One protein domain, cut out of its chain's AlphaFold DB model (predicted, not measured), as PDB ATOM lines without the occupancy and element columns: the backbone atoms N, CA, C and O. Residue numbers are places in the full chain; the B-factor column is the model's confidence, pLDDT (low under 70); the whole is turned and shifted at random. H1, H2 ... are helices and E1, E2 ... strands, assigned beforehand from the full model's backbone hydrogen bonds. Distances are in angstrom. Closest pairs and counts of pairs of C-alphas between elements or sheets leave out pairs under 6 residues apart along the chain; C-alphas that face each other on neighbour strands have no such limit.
ATOM      1  N   VAL A 420     168.790 153.169 158.585       92.38
ATOM      2  CA  VAL A 420     168.442 152.854 159.983       92.38
ATOM      3  C   VAL A 420     167.828 151.460 160.043       92.38
ATOM      4  O   VAL A 420     166.898 151.161 159.295       92.38
ATOM      5  N   ARG A 421     168.334 150.600 160.935       93.56
ATOM      6  CA  ARG A 421     167.841 149.227 161.103       93.56
ATOM      7  C   ARG A 421     167.315 148.977 162.518       93.56
ATOM      8  O   ARG A 421     167.967 149.321 163.501       93.56
ATOM      9  N   TYR A 422     166.156 148.331 162.610       94.31
ATOM     10  CA  TYR A 422     165.484 147.965 163.856       94.31
ATOM     11  C   TYR A 422     165.183 146.466 163.880       94.31
ATOM     12  O   TYR A 422     164.422 145.982 163.044       94.31
ATOM     13  N   ARG A 423     165.708 145.734 164.866       95.44
ATOM     14  CA  ARG A 423     165.363 144.322 165.064       95.44
ATOM     15  C   ARG A 423     164.053 144.192 165.845       95.44
ATOM     16  O   ARG A 423     163.874 144.840 166.875       95.44
ATOM     17  N   MET A 424     163.146 143.355 165.361       95.19
ATOM     18  CA  MET A 424     161.802 143.136 165.901       95.19
ATOM     19  C   MET A 424     161.592 141.657 166.241       95.19
ATOM     20  O   MET A 424     162.114 140.777 165.552       95.19
ATOM     21  N   THR A 425     160.784 141.382 167.266       95.12
ATOM     22  CA  THR A 425     160.305 140.029 167.611       95.12
ATOM     23  C   THR A 425     158.781 140.009 167.719       95.12
ATOM     24  O   THR A 425     158.193 140.941 168.275       95.12
ATOM     25  N   ASN A 426     158.120 138.981 167.176       91.69
ATOM     26  CA  ASN A 426     156.660 138.855 167.195       91.69
ATOM     27  C   ASN A 426     156.172 138.064 168.415       91.69
ATOM     28  O   ASN A 426     156.242 136.835 168.457       91.69
ATOM     29  N   GLN A 427     155.580 138.778 169.374       89.12
ATOM     30  CA  GLN A 427     155.083 138.208 170.628       89.12
ATOM     31  C   GLN A 427     153.961 137.176 170.417       89.12
ATOM     32  O   GLN A 427     153.825 136.264 171.225       89.12
ATOM     33  N   VAL A 428     153.172 137.278 169.335       81.94
ATOM     34  CA  VAL A 428     152.127 136.277 169.027       81.94
ATOM     35  C   VAL A 428     152.757 134.955 168.605       81.94
ATOM     36  O   VAL A 428     152.325 133.897 169.056       81.94
ATOM     37  N   ALA A 429     153.783 135.016 167.753       72.06
ATOM     38  CA  ALA A 429     154.360 133.822 167.153       72.06
ATOM     39  C   ALA A 429     155.244 133.031 168.126       72.06
ATOM     40  O   ALA A 429     155.282 131.805 168.045       72.06
ATOM     41  N   ALA A 430     155.877 133.699 169.100       61.88
ATOM     42  CA  ALA A 430     156.521 133.025 170.230       61.88
ATOM     43  C   ALA A 430     155.518 132.123 170.979       61.88
ATOM     44  O   ALA A 430     155.711 130.911 171.055       61.88
ATOM     45  N   ILE A 431     154.386 132.698 171.406       60.03
ATOM     46  CA  ILE A 431     153.323 131.984 172.133       60.03
ATOM     47  C   ILE A 431     152.713 130.863 171.273       60.03
ATOM     48  O   ILE A 431     152.498 129.757 171.767       60.03
ATOM     49  N   SER A 432     152.453 131.099 169.979       56.97
ATOM     50  CA  SER A 432     151.899 130.047 169.112       56.97
ATOM     51  C   SER A 432     152.898 128.935 168.792       56.97
ATOM     52  O   SER A 432     152.472 127.806 168.568       56.97
ATOM     53  N   THR A 433     154.204 129.224 168.780       54.41
ATOM     54  CA  THR A 433     155.245 128.202 168.587       54.41
ATOM     55  C   THR A 433     155.283 127.261 169.788       54.41
ATOM     56  O   THR A 433     155.191 126.048 169.607       54.41
ATOM     57  N   GLU A 434     155.317 127.796 171.013       54.72
ATOM     58  CA  GLU A 434     155.236 126.991 172.241       54.72
ATOM     59  C   GLU A 434     153.939 126.172 172.290       54.72
ATOM     60  O   GLU A 434     153.985 124.952 172.442       54.72
ATOM     61  N   ALA A 435     152.782 126.809 172.069       55.28
ATOM     62  CA  ALA A 435     151.488 126.129 172.075       55.28
ATOM     63  C   ALA A 435     151.391 125.007 171.021       55.28
ATOM     64  O   ALA A 435     150.780 123.971 171.287       55.28
ATOM     65  N   TYR A 436     152.012 125.174 169.848       48.69
ATOM     66  CA  TYR A 436     152.057 124.144 168.807       48.69
ATOM     67  C   TYR A 436     152.966 122.965 169.188       48.69
ATOM     68  O   TYR A 436     152.581 121.808 168.993       48.69
ATOM     69  N   TYR A 437     154.135 123.225 169.783       45.47
ATOM     70  CA  TYR A 437     154.999 122.159 170.300       45.47
ATOM     71  C   TYR A 437     154.325 121.390 171.444       45.47
ATOM     72  O   TYR A 437     154.282 120.164 171.387       45.47
ATOM     73  N   PHE A 438     153.699 122.074 172.408       52.56
ATOM     74  CA  PHE A 438     152.940 121.406 173.468       52.56
ATOM     75  C   PHE A 438     151.781 120.568 172.907       52.56
ATOM     76  O   PHE A 438     151.689 119.382 173.222       52.56
ATOM     77  N   ALA A 439     150.948 121.121 172.017       52.97
ATOM     78  CA  ALA A 439     149.822 120.392 171.422       52.97
ATOM     79  C   ALA A 439     150.260 119.157 170.608       52.97
ATOM     80  O   ALA A 439     149.605 118.113 170.667       52.97
ATOM     81  N   THR A 440     151.375 119.234 169.876       56.12
ATOM     82  CA  THR A 440     151.900 118.085 169.118       56.12
ATOM     83  C   THR A 440     152.535 117.029 170.023       56.12
ATOM     84  O   THR A 440     152.311 115.839 169.797       56.12
ATOM     85  N   THR A 441     153.242 117.409 171.093       62.56
ATOM     86  CA  THR A 441     153.752 116.431 172.074       62.56
ATOM     87  C   THR A 441     152.636 115.772 172.885       62.56
ATOM     88  O   THR A 441     152.682 114.564 173.109       62.56
ATOM     89  N   GLU A 442     151.608 116.527 173.275       68.06
ATOM     90  CA  GLU A 442     150.505 116.027 174.098       68.06
ATOM     91  C   GLU A 442     149.596 115.084 173.297       68.06
ATOM     92  O   GLU A 442     149.241 114.012 173.780       68.06
ATOM     93  N   THR A 443     149.299 115.400 172.031       67.25
ATOM     94  CA  THR A 443     148.545 114.479 171.159       67.25
ATOM     95  C   THR A 443     149.331 113.214 170.802       67.25
ATOM     96  O   THR A 443     148.745 112.132 170.761       67.25
ATOM     97  N   LEU A 444     150.656 113.292 170.616       67.50
ATOM     98  CA  LEU A 444     151.505 112.099 170.465       67.50
ATOM     99  C   LEU A 444     151.520 111.233 171.736       67.50
ATOM    100  O   LEU A 444     151.515 110.006 171.634       67.50
ATOM    101  N   ARG A 445     151.499 111.856 172.921       74.19
ATOM    102  CA  ARG A 445     151.417 111.163 174.213       74.19
ATOM    103  C   ARG A 445     150.072 110.464 174.394       74.19
ATOM    104  O   ARG A 445     150.053 109.254 174.587       74.19
ATOM    105  N   GLN A 446     148.964 111.185 174.224       73.81
ATOM    106  CA  GLN A 446     147.610 110.628 174.320       73.81
ATOM    107  C   GLN A 446     147.420 109.442 173.369       73.81
ATOM    108  O   GLN A 446     146.963 108.385 173.795       73.81
ATOM    109  N   ARG A 447     147.876 109.554 172.114       71.38
ATOM    110  CA  ARG A 447     147.790 108.454 171.140       71.38
ATOM    111  C   ARG A 447     148.648 107.242 171.529       71.38
ATOM    112  O   ARG A 447     148.269 106.111 171.239       71.38
ATOM    113  N   LYS A 448     149.795 107.450 172.186       79.19
ATOM    114  CA  LYS A 448     150.630 106.364 172.728       79.19
ATOM    115  C   LYS A 448     149.934 105.658 173.896       79.19
ATOM    116  O   LYS A 448     149.961 104.432 173.956       79.19
ATOM    117  N   ASP A 449     149.279 106.416 174.770       79.50
ATOM    118  CA  ASP A 449     148.554 105.893 175.932       79.50
ATOM    119  C   ASP A 449     147.245 105.177 175.517       79.50
ATOM    120  O   ASP A 449     146.872 104.167 176.118       79.50
ATOM    121  N   GLU A 450     146.586 105.624 174.439       76.88
ATOM    122  CA  GLU A 450     145.484 104.909 173.772       76.88
ATOM    123  C   GLU A 450     145.945 103.581 173.154       76.88
ATOM    124  O   GLU A 450     145.294 102.556 173.355       76.88
ATOM    125  N   ILE A 451     147.079 103.570 172.441       76.50
ATOM    126  CA  ILE A 451     147.656 102.341 171.865       76.50
ATOM    127  C   ILE A 451     148.052 101.354 172.973       76.50
ATOM    128  O   ILE A 451     147.789 100.160 172.838       76.50
ATOM    129  N   PHE A 482     153.253 127.256 158.726       66.44
ATOM    130  CA  PHE A 482     152.818 128.664 158.652       66.44
ATOM    131  C   PHE A 482     153.128 129.507 159.903       66.44
ATOM    132  O   PHE A 482     153.090 130.732 159.827       66.44
ATOM    133  N   GLY A 483     153.411 128.876 161.048       66.25
ATOM    134  CA  GLY A 483     153.520 129.551 162.350       66.25
ATOM    135  C   GLY A 483     154.850 130.257 162.640       66.25
ATOM    136  O   GLY A 483     154.976 130.860 163.699       66.25
ATOM    137  N   THR A 484     155.834 130.168 161.741       82.69
ATOM    138  CA  THR A 484     157.207 130.669 161.944       82.69
ATOM    139  C   THR A 484     157.504 132.011 161.269       82.69
ATOM    140  O   THR A 484     158.588 132.569 161.469       82.69
ATOM    141  N   ILE A 485     156.579 132.532 160.457       90.19
ATOM    142  CA  ILE A 485     156.824 133.734 159.655       90.19
ATOM    143  C   ILE A 485     156.692 135.011 160.487       90.19
ATOM    144  O   ILE A 485     155.730 135.222 161.229       90.19
ATOM    145  N   LEU A 486     157.692 135.876 160.325       93.56
ATOM    146  CA  LEU A 486     157.977 137.063 161.125       93.56
ATOM    147  C   LEU A 486     158.211 136.779 162.621       93.56
ATOM    148  O   LEU A 486     157.981 137.666 163.440       93.56
ATOM    149  N   ASN A 487     158.715 135.594 162.997       94.50
ATOM    150  CA  ASN A 487     159.144 135.317 164.380       94.50
ATOM    151  C   ASN A 487     160.166 136.356 164.870       94.50
ATOM    152  O   ASN A 487     159.971 136.985 165.910       94.50
ATOM    153  N   ALA A 488     161.217 136.577 164.076       94.12
ATOM    154  CA  ALA A 488     162.167 137.669 164.241       94.12
ATOM    155  C   ALA A 488     162.520 138.250 162.867       94.12
ATOM    156  O   ALA A 488     162.756 137.503 161.913       94.12
ATOM    157  N   PHE A 489     162.550 139.577 162.763       96.56
ATOM    158  CA  PHE A 489     162.809 140.284 161.510       96.56
ATOM    159  C   PHE A 489     163.502 141.626 161.751       96.56
ATOM    160  O   PHE A 489     163.279 142.280 162.769       96.56
ATOM    161  N   ASP A 490     164.319 142.045 160.791       97.00
ATOM    162  CA  ASP A 490     164.906 143.379 160.742       97.00
ATOM    163  C   ASP A 490     164.019 144.280 159.879       97.00
ATOM    164  O   ASP A 490     163.682 143.934 158.745       97.00
ATOM    165  N   ILE A 491     163.670 145.463 160.377       96.19
ATOM    166  CA  ILE A 491     163.157 146.549 159.541       96.19
ATOM    167  C   ILE A 491     164.325 147.443 159.169       96.19
ATOM    168  O   ILE A 491     165.051 147.899 160.047       96.19
ATOM    169  N   GLU A 492     164.477 147.721 157.885       95.75
ATOM    170  CA  GLU A 492     165.477 148.633 157.351       95.75
ATOM    171  C   GLU A 492     164.782 149.810 156.664       95.75
ATOM    172  O   GLU A 492     163.977 149.615 155.751       95.75
ATOM    173  N   GLN A 493     165.077 151.025 157.122       94.31
ATOM    174  CA  GLN A 493     164.687 152.269 156.471       94.31
ATOM    175  C   GLN A 493     165.879 152.823 155.688       94.31
ATOM    176  O   GLN A 493     166.978 152.943 156.230       94.31
ATOM    177  N   VAL A 494     165.640 153.175 154.426       93.38
ATOM    178  CA  VAL A 494     166.601 153.774 153.494       93.38
ATOM    179  C   VAL A 494     165.890 154.943 152.811       93.38
ATOM    180  O   VAL A 494     165.072 154.750 151.905       93.38
ATOM    181  N   GLY A 495     166.122 156.156 153.324       92.19
ATOM    182  CA  GLY A 495     165.341 157.342 152.959       92.19
ATOM    183  C   GLY A 495     163.841 157.150 153.226       92.19
ATOM    184  O   GLY A 495     163.439 156.719 154.310       92.19
ATOM    185  N   ASP A 496     163.016 157.426 152.214       88.00
ATOM    186  CA  ASP A 496     161.554 157.237 152.254       88.00
ATOM    187  C   ASP A 496     161.115 155.765 152.128       88.00
ATOM    188  O   ASP A 496     159.931 155.447 152.267       88.00
ATOM    189  N   ARG A 497     162.037 154.845 151.813       92.38
ATOM    190  CA  ARG A 497     161.718 153.423 151.641       92.38
ATOM    191  C   ARG A 497     161.911 152.679 152.948       92.38
ATOM    192  O   ARG A 497     162.936 152.823 153.606       92.38
ATOM    193  N   MET A 498     160.973 151.794 153.261       95.50
ATOM    194  CA  MET A 498     161.156 150.795 154.307       95.50
ATOM    195  C   MET A 498     161.020 149.385 153.748       95.50
ATOM    196  O   MET A 498     160.249 149.116 152.822       95.50
ATOM    197  N   ARG A 499     161.765 148.470 154.354       97.06
ATOM    198  CA  ARG A 499     161.846 147.066 153.981       97.06
ATOM    199  C   ARG A 499     161.836 146.214 155.241       97.06
ATOM    200  O   ARG A 499     162.617 146.463 156.153       97.06
ATOM    201  N   ILE A 500     161.010 145.175 155.270       97.31
ATOM    202  CA  ILE A 500     161.118 144.110 156.272       97.31
ATOM    203  C   ILE A 500     162.000 143.007 155.677       97.31
ATOM    204  O   ILE A 500     161.769 142.575 154.547       97.31
ATOM    205  N   THR A 501     163.011 142.570 156.426       97.62
ATOM    206  CA  THR A 501     163.896 141.447 156.092       97.62
ATOM    207  C   THR A 501     163.772 140.366 157.157       97.62
ATOM    208  O   THR A 501     163.939 140.630 158.345       97.62
ATOM    209  N   GLU A 502     163.483 139.144 156.737       97.19
ATOM    210  CA  GLU A 502     163.285 137.992 157.616       97.19
ATOM    211  C   GLU A 502     164.565 137.153 157.771       97.19
ATOM    212  O   GLU A 502     165.506 137.287 156.985       97.19
ATOM    213  N   ALA A 503     164.611 136.272 158.774       95.19
ATOM    214  CA  ALA A 503     165.777 135.434 159.072       95.19
ATOM    215  C   ALA A 503     166.183 134.466 157.936       95.19
ATOM    216  O   ALA A 503     167.356 134.114 157.832       95.19
ATOM    217  N   ASP A 504     165.259 134.074 157.051       95.38
ATOM    218  CA  ASP A 504     165.544 133.292 155.830       95.38
ATOM    219  C   ASP A 504     165.977 134.172 154.629       95.38
ATOM    220  O   ASP A 504     166.151 133.706 153.494       95.38
ATOM    221  N   GLY A 505     166.150 135.474 154.861       96.75
ATOM    222  CA  GLY A 505     166.451 136.471 153.842       96.75
ATOM    223  C   GLY A 505     165.258 136.833 152.956       96.75
ATOM    224  O   GLY A 505     165.478 137.390 151.880       96.75
ATOM    225  N   SER A 506     164.019 136.512 153.348       97.19
ATOM    226  CA  SER A 506     162.824 137.041 152.677       97.19
ATOM    227  C   SER A 506     162.741 138.554 152.812       97.19
ATOM    228  O   SER A 506     163.203 139.132 153.797       97.19
ATOM    229  N   VAL A 507     162.164 139.197 151.800       97.81
ATOM    230  CA  VAL A 507     162.142 140.654 151.658       97.81
ATOM    231  C   VAL A 507     160.730 141.107 151.326       97.81
ATOM    232  O   VAL A 507     160.156 140.659 150.333       97.81
ATOM    233  N   TYR A 508     160.205 142.026 152.133       97.94
ATOM    234  CA  TYR A 508     158.888 142.630 151.951       97.94
ATOM    235  C   TYR A 508     159.048 144.152 151.831       97.94
ATOM    236  O   TYR A 508     159.546 144.800 152.756       97.94
ATOM    237  N   GLU A 509     158.653 144.728 150.693       97.69
ATOM    238  CA  GLU A 509     158.654 146.182 150.494       97.69
ATOM    239  C   GLU A 509     157.482 146.795 151.256       97.69
ATOM    240  O   GLU A 509     156.333 146.433 150.996       97.69
ATOM    241  N   VAL A 510     157.753 147.722 152.177       97.00
ATOM    242  CA  VAL A 510     156.717 148.392 152.971       97.00
ATOM    243  C   VAL A 510     156.203 149.619 152.228       97.00
ATOM    244  O   VAL A 510     156.974 150.473 151.791       97.00
ATOM    245  N   ARG A 511     154.881 149.746 152.147       95.69
ATOM    246  CA  ARG A 511     154.180 150.942 151.689       95.69
ATOM    247  C   ARG A 511     153.400 151.518 152.855       95.69
ATOM    248  O   ARG A 511     152.490 150.879 153.380       95.69
ATOM    249  N   PHE A 512     153.757 152.731 153.258       93.38
ATOM    250  CA  PHE A 512     152.893 153.526 154.116       93.38
ATOM    251  C   PHE A 512     151.674 153.992 153.328       93.38
ATOM    252  O   PHE A 512     151.786 154.426 152.180       93.38
ATOM    253  N   PHE A 513     150.528 153.990 153.990       90.44
ATOM    254  CA  PHE A 513     149.429 154.863 153.622       90.44
ATOM    255  C   PHE A 513     149.516 156.084 154.532       90.44
ATOM    256  O   PHE A 513     149.678 155.939 155.746       90.44
ATOM    257  N   ALA A 514     149.363 157.285 153.967       79.50
ATOM    258  CA  ALA A 514     148.935 158.418 154.782       79.50
ATOM    259  C   ALA A 514     147.689 157.956 155.545       79.50
ATOM    260  O   ALA A 514     146.790 157.385 154.923       79.50
ATOM    261  N   ALA A 515     147.684 158.095 156.873       62.41
ATOM    262  CA  ALA A 515     146.652 157.496 157.707       62.41
ATOM    263  C   ALA A 515     145.283 158.052 157.292       62.41
ATOM    264  O   ALA A 515     144.933 159.174 157.652       62.41
ATOM    265  N   VAL A 516     144.532 157.273 156.501       51.12
ATOM    266  CA  VAL A 516     143.148 157.574 156.127       51.12
ATOM    267  C   VAL A 516     142.391 157.566 157.434       51.12
ATOM    268  O   VAL A 516     142.192 156.505 158.025       51.12
ATOM    269  N   ALA A 517     142.134 158.762 157.953       48.56
ATOM    270  CA  ALA A 517     141.993 158.901 159.381       48.56
ATOM    271  C   ALA A 517     140.754 158.147 159.861       48.56
ATOM    272  O   ALA A 517     139.621 158.493 159.523       48.56
ATOM    273  N   ASP A 518     140.971 157.196 160.772       48.72
ATOM    274  CA  ASP A 518     139.932 156.624 161.630       48.72
ATOM    275  C   ASP A 518     139.368 157.679 162.614       48.72
ATOM    276  O   ASP A 518     138.785 157.343 163.643       48.72
ATOM    277  N   ASP A 519     139.502 158.973 162.294       51.12
ATOM    278  CA  ASP A 519     138.923 160.131 162.966       51.12
ATOM    279  C   ASP A 519     137.432 159.936 163.227       51.12
ATOM    280  O   ASP A 519     136.967 160.276 164.307       51.12
ATOM    281  N   ALA A 520     136.675 159.291 162.336       51.06
ATOM    282  CA  ALA A 520     135.263 158.973 162.585       51.06
ATOM    283  C   ALA A 520     135.025 158.167 163.888       51.06
ATOM    284  O   ALA A 520     133.933 158.216 164.464       51.06
ATOM    285  N   ARG A 521     136.044 157.446 164.383       56.31
ATOM    286  CA  ARG A 521     136.051 156.746 165.679       56.31
ATOM    287  C   ARG A 521     136.980 157.408 166.701       56.31
ATOM    288  O   ARG A 521     136.579 157.574 167.853       56.31
ATOM    289  N   GLN A 522     138.179 157.834 166.305       57.47
ATOM    290  CA  GLN A 522     139.137 158.477 167.207       57.47
ATOM    291  C   GLN A 522     138.679 159.863 167.670       57.47
ATOM    292  O   GLN A 522     138.876 160.170 168.839       57.47
ATOM    293  N   THR A 523     137.991 160.666 166.849       59.44
ATOM    294  CA  THR A 523     137.438 161.962 167.294       59.44
ATOM    295  C   THR A 523     136.387 161.797 168.382       59.44
ATOM    296  O   THR A 523     136.355 162.625 169.281       59.44
ATOM    297  N   LYS A 524     135.586 160.717 168.398       67.81
ATOM    298  CA  LYS A 524     134.665 160.442 169.518       67.81
ATOM    299  C   LYS A 524     135.418 160.128 170.815       67.81
ATOM    300  O   LYS A 524     135.064 160.648 171.869       67.81
ATOM    301  N   VAL A 525     136.497 159.345 170.740       72.19
ATOM    302  CA  VAL A 525     137.354 159.060 171.907       72.19
ATOM    303  C   VAL A 525     138.110 160.320 172.360       72.19
ATOM    304  O   VAL A 525     138.185 160.595 173.556       72.19
ATOM    305  N   GLN A 526     138.617 161.128 171.425       71.94
ATOM    306  CA  GLN A 526     139.291 162.396 171.714       71.94
ATOM    307  C   GLN A 526     138.330 163.490 172.202       71.94
ATOM    308  O   GLN A 526     138.748 164.309 173.011       71.94
ATOM    309  N   ALA A 527     137.068 163.513 171.768       73.75
ATOM    310  CA  ALA A 527     136.043 164.426 172.277       73.75
ATOM    311  C   ALA A 527     135.753 164.117 173.750       73.75
ATOM    312  O   ALA A 527     135.953 164.981 174.599       73.75
ATOM    313  N   ASN A 528     135.453 162.853 174.070       78.62
ATOM    314  CA  ASN A 528     135.290 162.412 175.457       78.62
ATOM    315  C   ASN A 528     136.548 162.703 176.297       78.62
ATOM    316  O   ASN A 528     136.437 163.182 177.424       78.62
ATOM    317  N   ARG A 529     137.758 162.486 175.753       78.62
ATOM    318  CA  ARG A 529     139.015 162.830 176.446       78.62
ATOM    319  C   ARG A 529     139.196 164.343 176.619       78.62
ATOM    320  O   ARG A 529     139.684 164.756 177.665       78.62
ATOM    321  N   ARG A 530     138.787 165.176 175.655       78.31
ATOM    322  CA  ARG A 530     138.801 166.647 175.770       78.31
ATOM    323  C   ARG A 530     137.830 167.137 176.835       78.31
ATOM    324  O   ARG A 530     138.202 168.024 177.590       78.31
ATOM    325  N   ASP A 531     136.637 166.564 176.942       80.19
ATOM    326  CA  ASP A 531     135.663 166.989 177.954       80.19
ATOM    327  C   ASP A 531     136.025 166.491 179.365       80.19
ATOM    328  O   ASP A 531     135.816 167.216 180.338       80.19
ATOM    329  N   LEU A 532     136.684 165.331 179.487       77.25
ATOM    330  CA  LEU A 532     137.345 164.916 180.732       77.25
ATOM    331  C   LEU A 532     138.515 165.847 181.100       77.25
ATOM    332  O   LEU A 532     138.616 166.267 182.250       77.25
ATOM    333  N   LEU A 533     139.360 166.230 180.134       78.25
ATOM    334  CA  LEU A 533     140.460 167.177 180.357       78.25
ATOM    335  C   LEU A 533     139.961 168.586 180.717       78.25
ATOM    336  O   LEU A 533     140.557 169.218 181.579       78.25
ATOM    337  N   LYS A 534     138.853 169.067 180.133       78.88
ATOM    338  CA  LYS A 534     138.205 170.330 180.541       78.88
ATOM    339  C   LYS A 534     137.738 170.288 181.996       78.88
ATOM    340  O   LYS A 534     137.892 171.283 182.692       78.88
ATOM    341  N   ARG A 535     137.175 169.159 182.451       75.62
ATOM    342  CA  ARG A 535     136.759 168.981 183.853       75.62
ATOM    343  C   ARG A 535     137.967 168.983 184.793       75.62
ATOM    344  O   ARG A 535     137.981 169.767 185.728       75.62
ATOM    345  N   ALA A 536     139.005 168.199 184.495       68.94
ATOM    346  CA  ALA A 536     140.232 168.169 185.300       68.94
ATOM    347  C   ALA A 536     140.975 169.524 185.317       68.94
ATOM    348  O   ALA A 536     141.515 169.935 186.338       68.94
ATOM    349  N   SER A 537     140.957 170.262 184.202       64.19
ATOM    350  CA  SER A 537     141.572 171.593 184.085       64.19
ATOM    351  C   SER A 537     140.837 172.698 184.861       64.19
ATOM    352  O   SER A 537     141.310 173.834 184.856       64.19
ATOM    353  N   ALA A 538     139.699 172.404 185.499       70.44
ATOM    354  CA  ALA A 538     138.969 173.355 186.336       70.44
ATOM    355  C   ALA A 538     139.401 173.330 187.817       70.44
ATOM    356  O   ALA A 538     139.057 174.256 188.547       70.44
ATOM    357  N   GLU A 539     140.137 172.304 188.266       68.62
ATOM    358  CA  GLU A 539     140.470 172.109 189.689       68.62
ATOM    359  C   GLU A 539     141.856 172.641 190.104       68.62
ATOM    360  O   GLU A 539     142.062 172.931 191.279       68.62
ATOM    361  N   PRO A 549     154.446 164.147 174.196       68.31
ATOM    362  CA  PRO A 549     154.776 163.978 172.786       68.31
ATOM    363  C   PRO A 549     153.877 162.911 172.155       68.31
ATOM    364  O   PRO A 549     153.907 161.742 172.536       68.31
ATOM    365  N   GLY A 550     153.059 163.330 171.188       80.62
ATOM    366  CA  GLY A 550     151.994 162.500 170.631       80.62
ATOM    367  C   GLY A 550     152.496 161.195 170.008       80.62
ATOM    368  O   GLY A 550     153.383 161.207 169.156       80.62
ATOM    369  N   ILE A 551     151.873 160.077 170.396       86.06
ATOM    370  CA  ILE A 551     152.088 158.759 169.787       86.06
ATOM    371  C   ILE A 551     151.691 158.832 168.309       86.06
ATOM    372  O   ILE A 551     150.512 158.996 167.982       86.06
ATOM    373  N   GLN A 552     152.666 158.682 167.415       90.25
ATOM    374  CA  GLN A 552     152.420 158.684 165.974       90.25
ATOM    375  C   GLN A 552     152.079 157.263 165.517       90.25
ATOM    376  O   GLN A 552     152.773 156.301 165.855       90.25
ATOM    377  N   ASN A 553     150.974 157.138 164.779       92.62
ATOM    378  CA  ASN A 553     150.441 155.870 164.290       92.62
ATOM    379  C   ASN A 553     150.392 155.903 162.760       92.62
ATOM    380  O   ASN A 553     149.683 156.727 162.184       92.62
ATOM    381  N   PHE A 554     151.113 154.991 162.114       93.31
ATOM    382  CA  PHE A 554     151.206 154.891 160.659       93.31
ATOM    383  C   PHE A 554     150.610 153.569 160.183       93.31
ATOM    384  O   PHE A 554     151.057 152.498 160.599       93.31
ATOM    385  N   SER A 555     149.622 153.631 159.292       95.12
ATOM    386  CA  SER A 555     149.086 152.443 158.626       95.12
ATOM    387  C   SER A 555     150.000 152.034 157.473       95.12
ATOM    388  O   SER A 555     150.397 152.874 156.666       95.12
ATOM    389  N   PHE A 556     150.319 150.747 157.364       96.25
ATOM    390  CA  PHE A 556     151.186 150.224 156.310       96.25
ATOM    391  C   PHE A 556     150.704 148.876 155.764       96.25
ATOM    392  O   PHE A 556     149.998 148.122 156.438       96.25
ATOM    393  N   GLU A 557     151.145 148.563 154.549       97.25
ATOM    394  CA  GLU A 557     151.100 147.235 153.941       97.25
ATOM    395  C   GLU A 557     152.485 146.917 153.369       97.25
ATOM    396  O   GLU A 557     153.035 147.701 152.599       97.25
ATOM    397  N   ALA A 558     153.061 145.777 153.743       97.38
ATOM    398  CA  ALA A 558     154.289 145.256 153.160       97.38
ATOM    399  C   ALA A 558     153.998 144.015 152.316       97.38
ATOM    400  O   ALA A 558     153.226 143.152 152.734       97.38
ATOM    401  N   VAL A 559     154.613 143.914 151.138       97.94
ATOM    402  CA  VAL A 559     154.378 142.806 150.197       97.94
ATOM    403  C   VAL A 559     155.704 142.240 149.707       97.94
ATOM    404  O   VAL A 559     156.639 142.981 149.406       97.94
ATOM    405  N   GLY A 560     155.782 140.915 149.612       97.69
ATOM    406  CA  GLY A 560     156.959 140.199 149.124       97.69
ATOM    407  C   GLY A 560     156.725 138.695 149.060       97.69
ATOM    408  O   GLY A 560     155.634 138.214 149.359       97.69
ATOM    409  N   ILE A 561     157.741 137.942 148.650       97.31
ATOM    410  CA  ILE A 561     157.684 136.476 148.582       97.31
ATOM    411  C   ILE A 561     158.527 135.920 149.728       97.31
ATOM    412  O   ILE A 561     159.721 136.217 149.804       97.31
ATOM    413  N   ASN A 562     157.920 135.108 150.599       96.69
ATOM    414  CA  ASN A 562     158.690 134.347 151.577       96.69
ATOM    415  C   ASN A 562     159.463 133.236 150.847       96.69
ATOM    416  O   ASN A 562     158.879 132.460 150.086       96.69
ATOM    417  N   ARG A 563     160.776 133.171 151.072       95.88
ATOM    418  CA  ARG A 563     161.714 132.285 150.372       95.88
ATOM    419  C   ARG A 563     161.561 130.835 150.812       95.88
ATOM    420  O   ARG A 563     161.606 129.956 149.957       95.88
ATOM    421  N   SER A 564     161.329 130.593 152.101       93.69
ATOM    422  CA  SER A 564     161.133 129.242 152.651       93.69
ATOM    423  C   SER A 564     159.844 128.571 152.160       93.69
ATOM    424  O   SER A 564     159.832 127.373 151.892       93.69
ATOM    425  N   LEU A 565     158.757 129.335 152.007       93.94
ATOM    426  CA  LEU A 565     157.451 128.844 151.550       93.94
ATOM    427  C   LEU A 565     157.207 129.002 150.039       93.94
ATOM    428  O   LEU A 565     156.209 128.473 149.542       93.94
ATOM    429  N   ASN A 566     158.062 129.754 149.335       95.75
ATOM    430  CA  ASN A 566     157.885 130.214 147.950       95.75
ATOM    431  C   ASN A 566     156.466 130.759 147.672       95.75
ATOM    432  O   ASN A 566     155.809 130.397 146.695       95.75
ATOM    433  N   GLN A 567     155.962 131.590 148.587       96.25
ATOM    434  CA  GLN A 567     154.589 132.101 148.584       96.25
ATOM    435  C   GLN A 567     154.562 133.614 148.782       96.25
ATOM    436  O   GLN A 567     155.377 134.171 149.517       96.25
ATOM    437  N   LEU A 568     153.596 134.272 148.137       96.56
ATOM    438  CA  LEU A 568     153.321 135.689 148.354       96.56
ATOM    439  C   LEU A 568     152.796 135.897 149.782       96.56
ATOM    440  O   LEU A 568     151.831 135.245 150.196       96.56
ATOM    441  N   VAL A 569     153.422 136.828 150.495       97.44
ATOM    442  CA  VAL A 569     153.051 137.254 151.842       97.44
ATOM    443  C   VAL A 569     152.698 138.737 151.816       97.44
ATOM    444  O   VAL A 569     153.409 139.553 151.222       97.44
ATOM    445  N   THR A 570     151.604 139.080 152.489       97.62
ATOM    446  CA  THR A 570     151.130 140.455 152.671       97.62
ATOM    447  C   THR A 570     151.001 140.746 154.162       97.62
ATOM    448  O   THR A 570     150.303 140.029 154.875       97.62
ATOM    449  N   VAL A 571     151.664 141.796 154.637       97.44
ATOM    450  CA  VAL A 571     151.749 142.181 156.052       97.44
ATOM    451  C   VAL A 571     151.109 143.555 156.216       97.44
ATOM    452  O   VAL A 571     151.710 144.549 155.823       97.44
ATOM    453  N   SER A 572     149.903 143.645 156.771       97.06
ATOM    454  CA  SER A 572     149.197 144.924 156.942       97.06
ATOM    455  C   SER A 572     148.976 145.256 158.413       97.06
ATOM    456  O   SER A 572     148.637 144.389 159.218       97.06
ATOM    457  N   GLY A 573     149.182 146.512 158.806       96.69
ATOM    458  CA  GLY A 573     149.107 146.881 160.216       96.69
ATOM    459  C   GLY A 573     149.302 148.357 160.517       96.69
ATOM    460  O   GLY A 573     149.403 149.194 159.624       96.69
ATOM    461  N   ILE A 574     149.355 148.645 161.815       95.56
ATOM    462  CA  ILE A 574     149.662 149.948 162.390       95.56
ATOM    463  C   ILE A 574     151.031 149.853 163.066       95.56
ATOM    464  O   ILE A 574     151.247 149.037 163.969       95.56
ATOM    465  N   TRP A 575     151.943 150.712 162.634       94.62
ATOM    466  CA  TRP A 575     153.194 151.024 163.311       94.62
ATOM    467  C   TRP A 575     152.928 152.167 164.289       94.62
ATOM    468  O   TRP A 575     152.520 153.248 163.872       94.62
ATOM    469  N   SER A 576     153.172 151.951 165.579       93.69
ATOM    470  CA  SER A 576     153.095 152.988 166.612       93.69
ATOM    471  C   SER A 576     154.490 153.298 167.157       93.69
ATOM    472  O   SER A 576     155.110 152.426 167.776       93.69
ATOM    473  N   THR A 577     154.965 154.529 166.952       90.38
ATOM    474  CA  THR A 577     156.125 155.084 167.670       90.38
ATOM    475  C   THR A 577     155.625 155.868 168.875       90.38
ATOM    476  O   THR A 577     154.869 156.832 168.716       90.38
ATOM    477  N   LEU A 578     156.056 155.477 170.072       82.00
ATOM    478  CA  LEU A 578     155.831 156.275 171.276       82.00
ATOM    479  C   LEU A 578     156.695 157.543 171.220       82.00
ATOM    480  O   LEU A 578     157.805 157.530 170.681       82.00
ATOM    481  N   GLY A 579     156.182 158.642 171.772       75.94
ATOM    482  CA  GLY A 579     156.974 159.851 171.966       75.94
ATOM    483  C   GLY A 579     158.104 159.605 172.970       75.94
ATOM    484  O   GLY A 579     157.941 158.834 173.911       75.94
ATOM    485  N   ARG A 580     159.254 160.267 172.779       61.72
ATOM    486  CA  ARG A 580     160.526 159.970 173.478       61.72
ATOM    487  C   ARG A 580     160.477 160.055 175.018       61.72
ATOM    488  O   ARG A 580     161.387 159.546 175.660       61.72
ATOM    489  N   ASN A 581     159.453 160.682 175.597       59.62
ATOM    490  CA  ASN A 581     159.447 161.072 177.007       59.62
ATOM    491  C   ASN A 581     158.804 160.019 177.937       59.62
ATOM    492  O   ASN A 581     159.319 159.801 179.026       59.62
ATOM    493  N   GLU A 582     157.734 159.322 177.518       54.34
ATOM    494  CA  GLU A 582     156.934 158.491 178.447       54.34
ATOM    495  C   GLU A 582     157.718 157.333 179.095       54.34
ATOM    496  O   GLU A 582     157.428 156.967 180.231       54.34
ATOM    497  N   GLU A 583     158.706 156.740 178.419       51.56
ATOM    498  CA  GLU A 583     159.454 155.600 178.978       51.56
ATOM    499  C   GLU A 583     160.559 156.034 179.960       51.56
ATOM    500  O   GLU A 583     160.792 155.349 180.957       51.56
ATOM    501  N   ALA A 584     161.183 157.198 179.744       55.91
ATOM    502  CA  ALA A 584     162.221 157.725 180.633       55.91
ATOM    503  C   ALA A 584     161.662 158.040 182.032       55.91
ATOM    504  O   ALA A 584     162.232 157.612 183.039       55.91
ATOM    505  N   ALA A 637     166.751 155.587 169.788       75.50
ATOM    506  CA  ALA A 637     165.551 155.742 168.982       75.50
ATOM    507  C   ALA A 637     164.348 155.180 169.767       75.50
ATOM    508  O   ALA A 637     164.535 154.232 170.536       75.50
ATOM    509  N   PRO A 638     163.134 155.724 169.594       80.50
ATOM    510  CA  PRO A 638     162.017 155.428 170.485       80.50
ATOM    511  C   PRO A 638     161.599 153.945 170.486       80.50
ATOM    512  O   PRO A 638     161.776 153.236 169.477       80.50
ATOM    513  N   PRO A 639     160.997 153.466 171.593       80.25
ATOM    514  CA  PRO A 639     160.344 152.166 171.626       80.25
ATOM    515  C   PRO A 639     159.254 152.127 170.549       80.25
ATOM    516  O   PRO A 639     158.441 153.041 170.384       80.25
ATOM    517  N   THR A 640     159.292 151.063 169.752       91.38
ATOM    518  CA  THR A 640     158.501 150.931 168.527       91.38
ATOM    519  C   THR A 640     157.753 149.609 168.551       91.38
ATOM    520  O   THR A 640     158.325 148.563 168.867       91.38
ATOM    521  N   ARG A 641     156.463 149.663 168.210       94.62
ATOM    522  CA  ARG A 641     155.563 148.510 168.219       94.62
ATOM    523  C   ARG A 641     154.746 148.463 166.936       94.62
ATOM    524  O   ARG A 641     154.209 149.477 166.500       94.62
ATOM    525  N   ILE A 642     154.610 147.272 166.372       95.06
ATOM    526  CA  ILE A 642     153.803 146.987 165.186       95.06
ATOM    527  C   ILE A 642     152.690 146.025 165.583       95.06
ATOM    528  O   ILE A 642     152.945 144.958 166.141       95.06
ATOM    529  N   ARG A 643     151.443 146.389 165.280       96.06
ATOM    530  CA  ARG A 643     150.271 145.523 165.466       96.06
ATOM    531  C   ARG A 643     149.506 145.426 164.158       96.06
ATOM    532  O   ARG A 643     149.186 146.444 163.553       96.06
ATOM    533  N   GLY A 644     149.223 144.210 163.714       96.25
ATOM    534  CA  GLY A 644     148.669 143.984 162.385       96.25
ATOM    535  C   GLY A 644     148.334 142.526 162.122       96.25
ATOM    536  O   GLY A 644     148.101 141.750 163.051       96.25
ATOM    537  N   LYS A 645     148.325 142.162 160.844       96.44
ATOM    538  CA  LYS A 645     148.078 140.814 160.350       96.44
ATOM    539  C   LYS A 645     149.037 140.461 159.220       96.44
ATOM    540  O   LYS A 645     149.417 141.317 158.425       96.44
ATOM    541  N   VAL A 646     149.366 139.183 159.122       96.62
ATOM    542  CA  VAL A 646     150.071 138.580 157.990       96.62
ATOM    543  C   VAL A 646     149.094 137.680 157.248       96.62
ATOM    544  O   VAL A 646     148.322 136.947 157.868       96.62
ATOM    545  N   ARG A 647     149.126 137.736 155.918       96.38
ATOM    546  CA  ARG A 647     148.340 136.894 155.016       96.38
ATOM    547  C   ARG A 647     149.277 136.102 154.115       96.38
ATOM    548  O   ARG A 647     150.153 136.690 153.484       96.38
ATOM    549  N   ILE A 648     149.077 134.787 154.050       95.88
ATOM    550  CA  ILE A 648     149.846 133.852 153.217       95.88
ATOM    551  C   ILE A 648     148.844 133.023 152.417       95.88
ATOM    552  O   ILE A 648     148.140 132.174 152.968       95.88
ATOM    553  N   GLY A 649     148.727 133.312 151.120       92.56
ATOM    554  CA  GLY A 649     147.675 132.740 150.277       92.56
ATOM    555  C   GLY A 649     146.274 133.035 150.835       92.56
ATOM    556  O   GLY A 649     145.809 134.173 150.801       92.56
ATOM    557  N   THR A 650     145.593 132.006 151.345       91.75
ATOM    558  CA  THR A 650     144.268 132.119 151.987       91.75
ATOM    559  C   THR A 650     144.308 132.303 153.502       91.75
ATOM    560  O   THR A 650     143.272 132.606 154.092       91.75
ATOM    561  N   ASN A 651     145.458 132.086 154.138       93.56
ATOM    562  CA  ASN A 651     145.587 132.018 155.592       93.56
ATOM    563  C   ASN A 651     145.930 133.402 156.153       93.56
ATOM    564  O   ASN A 651     146.667 134.156 155.520       93.56
ATOM    565  N   GLU A 652     145.413 133.737 157.335       94.81
ATOM    566  CA  GLU A 652     145.584 135.047 157.973       94.81
ATOM    567  C   GLU A 652     145.841 134.874 159.475       94.81
ATOM    568  O   GLU A 652     145.103 134.153 160.145       94.81
ATOM    569  N   PHE A 653     146.876 135.528 160.004       94.69
ATOM    570  CA  PHE A 653     147.243 135.482 161.423       94.69
ATOM    571  C   PHE A 653     147.657 136.859 161.948       94.69
ATOM    572  O   PHE A 653     148.114 137.718 161.198       94.69
ATOM    573  N   GLY A 654     147.451 137.094 163.246       95.00
ATOM    574  CA  GLY A 654     147.795 138.359 163.896       95.00
ATOM    575  C   GLY A 654     149.288 138.478 164.200       95.00
ATOM    576  O   GLY A 654     149.936 137.491 164.543       95.00
ATOM    577  N   ILE A 655     149.817 139.701 164.133       95.56
ATOM    578  CA  ILE A 655     151.170 140.030 164.595       95.56
ATOM    579  C   ILE A 655     151.136 141.149 165.635       95.56
ATOM    580  O   ILE A 655     150.373 142.112 165.528       95.56
ATOM    581  N   ASN A 656     151.992 141.016 166.642       95.75
ATOM    582  CA  ASN A 656     152.247 142.010 167.678       95.75
ATOM    583  C   ASN A 656     153.759 142.023 167.906       95.75
ATOM    584  O   ASN A 656     154.274 141.338 168.790       95.75
ATOM    585  N   ALA A 657     154.461 142.742 167.036       95.12
ATOM    586  CA  ALA A 657     155.905 142.832 167.072       95.12
ATOM    587  C   ALA A 657     156.355 144.025 167.915       95.12
ATOM    588  O   ALA A 657     155.803 145.125 167.811       95.12
ATOM    589  N   VAL A 658     157.364 143.799 168.749       94.56
ATOM    590  CA  VAL A 658     158.006 144.825 169.574       94.56
ATOM    591  C   VAL A 658     159.481 144.868 169.200       94.56
ATOM    592  O   VAL A 658     160.092 143.832 168.919       94.56
ATOM    593  N   ARG A 659     160.042 146.076 169.161       93.31
ATOM    594  CA  ARG A 659     161.470 146.276 168.932       93.31
ATOM    595  C   ARG A 659     162.277 145.649 170.064       93.31
ATOM    596  O   ARG A 659     162.000 145.898 171.233       93.31
ATOM    597  N   LEU A 660     163.308 144.892 169.703       89.88
ATOM    598  CA  LEU A 660     164.354 144.512 170.641       89.88
ATOM    599  C   LEU A 660     165.267 145.722 170.862       89.88
ATOM    600  O   LEU A 660     165.840 146.265 169.910       89.88
ATOM    601  N   THR A 661     165.379 146.154 172.116       79.06
ATOM    602  CA  THR A 661     166.478 147.019 172.558       79.06
ATOM    603  C   THR A 661     167.785 146.225 172.400       79.06
ATOM    604  O   THR A 661     167.788 145.047 172.771       79.06
ATOM    605  N   PRO A 662     168.830 146.798 171.776       69.31
ATOM    606  CA  PRO A 662     170.117 146.126 171.588       69.31
ATOM    607  C   PRO A 662     170.901 145.984 172.900       69.31
ATOM    608  O   PRO A 662     170.703 146.840 173.791       69.31
TER     609      PRO A 662
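This is residues 420 to 451, 482 to 539, 549 to 584 and 637 to 662 of the 662 residues of an uncharacterized protein of Verrucomicrobia bacterium (UniProt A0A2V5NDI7). A small closed barrel of eight antiparallel strands, E1 to E8, makes the body, and two helices reach out from it as separate arms: H1 runs straight on from E1, with residues 437 to 451 sticking out, and H2 follows E4 and sticks out whole. The ring follows chain order, E1 to E8 and back to E1, with its slimmest seam between E8 and E1. The printed part has 152 residues, with two named helices and eight named strands in the order E1 H1 E2 E3 E4 H2 E5 E6 E7 E8; the class is mixed, helices and strands. The whole is loose, with a radius of gyration of the C-alphas of 19.9 A, and elongated, spanning 73 by 42 by 33 A, the length made by the two arms.

Find C-alpha 420 at (168.442, 152.854, 159.983), where E1 begins; it covers residues 420 to 426. Further round the barrel look for E2 at residues 488 to 494, E3 at 497 to 502 and E4 at 507 to 513. E5, residues 552 to 562, is 29.0 A from first to last C-alpha and bends by 51 degrees at residue 559. E6, residues 567 to 577, is 29.9 A long and bends by 51 degrees at residue 574. E7, residues 640 to 648, is 24.5 A long and bends by 52 degrees at residue 644. E8, residues 651 to 659, is 25.2 A long and ends at C-alpha 659, (161.470, 146.276, 168.932). For the helices, go to H1, residues 427 to 451, which runs 36.6 A to C-alpha 451 at (147.656, 102.341, 171.865), and to H2, residues 519 to 536, 23.8 A long.

Start at the barrel with the meander E2 E3 E4, each strand the antiparallel neighbour of the one before. E2 and E3 are a hairpin, with N 492 and O 499 2.8 A apart, within hydrogen-bond range; so are E3 and E4, with N 500 and O 508 at 2.9 A. E4 and E5 are antiparallel, with N 511 and O 557 at 2.8 A. The hairpin E5 and E6 has N 554 and O 575 at 2.8 A. E6 and E7 follow, with N 574 and O 643 at 2.8 A, then the hairpin E7 and E8, with N 646 and O 653 at 2.8 A. Look at E1 next: E2 lies on one side of it, with N 422 and O 491 at 2.8 A, and E8 on the other side, with N 425 and O 658 at 3.0 A and 123 degrees between the directions. H1 is on the barrel, outside it, with its closest C-alpha to E8 at Gln 427, 5.6 A from that of Asn 656. Its line rises 45 degrees and it stands up from the sheet, at a height over the sheet of 17.3 A. H2 is not on the barrel, and H1 and H2 are apart. O i to N i+4 pairs are within range in 20 of 21 for H1 and 13 of 14 for H2.

The C-alphas of Ile 451 and Ala 538, the two farthest apart, are 73.0 A apart. Without the stretches that stand free, residues 437 to 451 and 518 to 539, the body spans 41 by 30 by 26 A. Look for three cuts: residues 452 to 481, 540 to 548 and 585 to 636 are not printed, with C-alpha gaps of 29.9, 23.6 and 12.3 A. Of the links that are printed whole, none is long. Mean pLDDT of the printed part is 82.6; 37 residues are under 70, among them 430 to 444, 515 to 524 and 580 to 584.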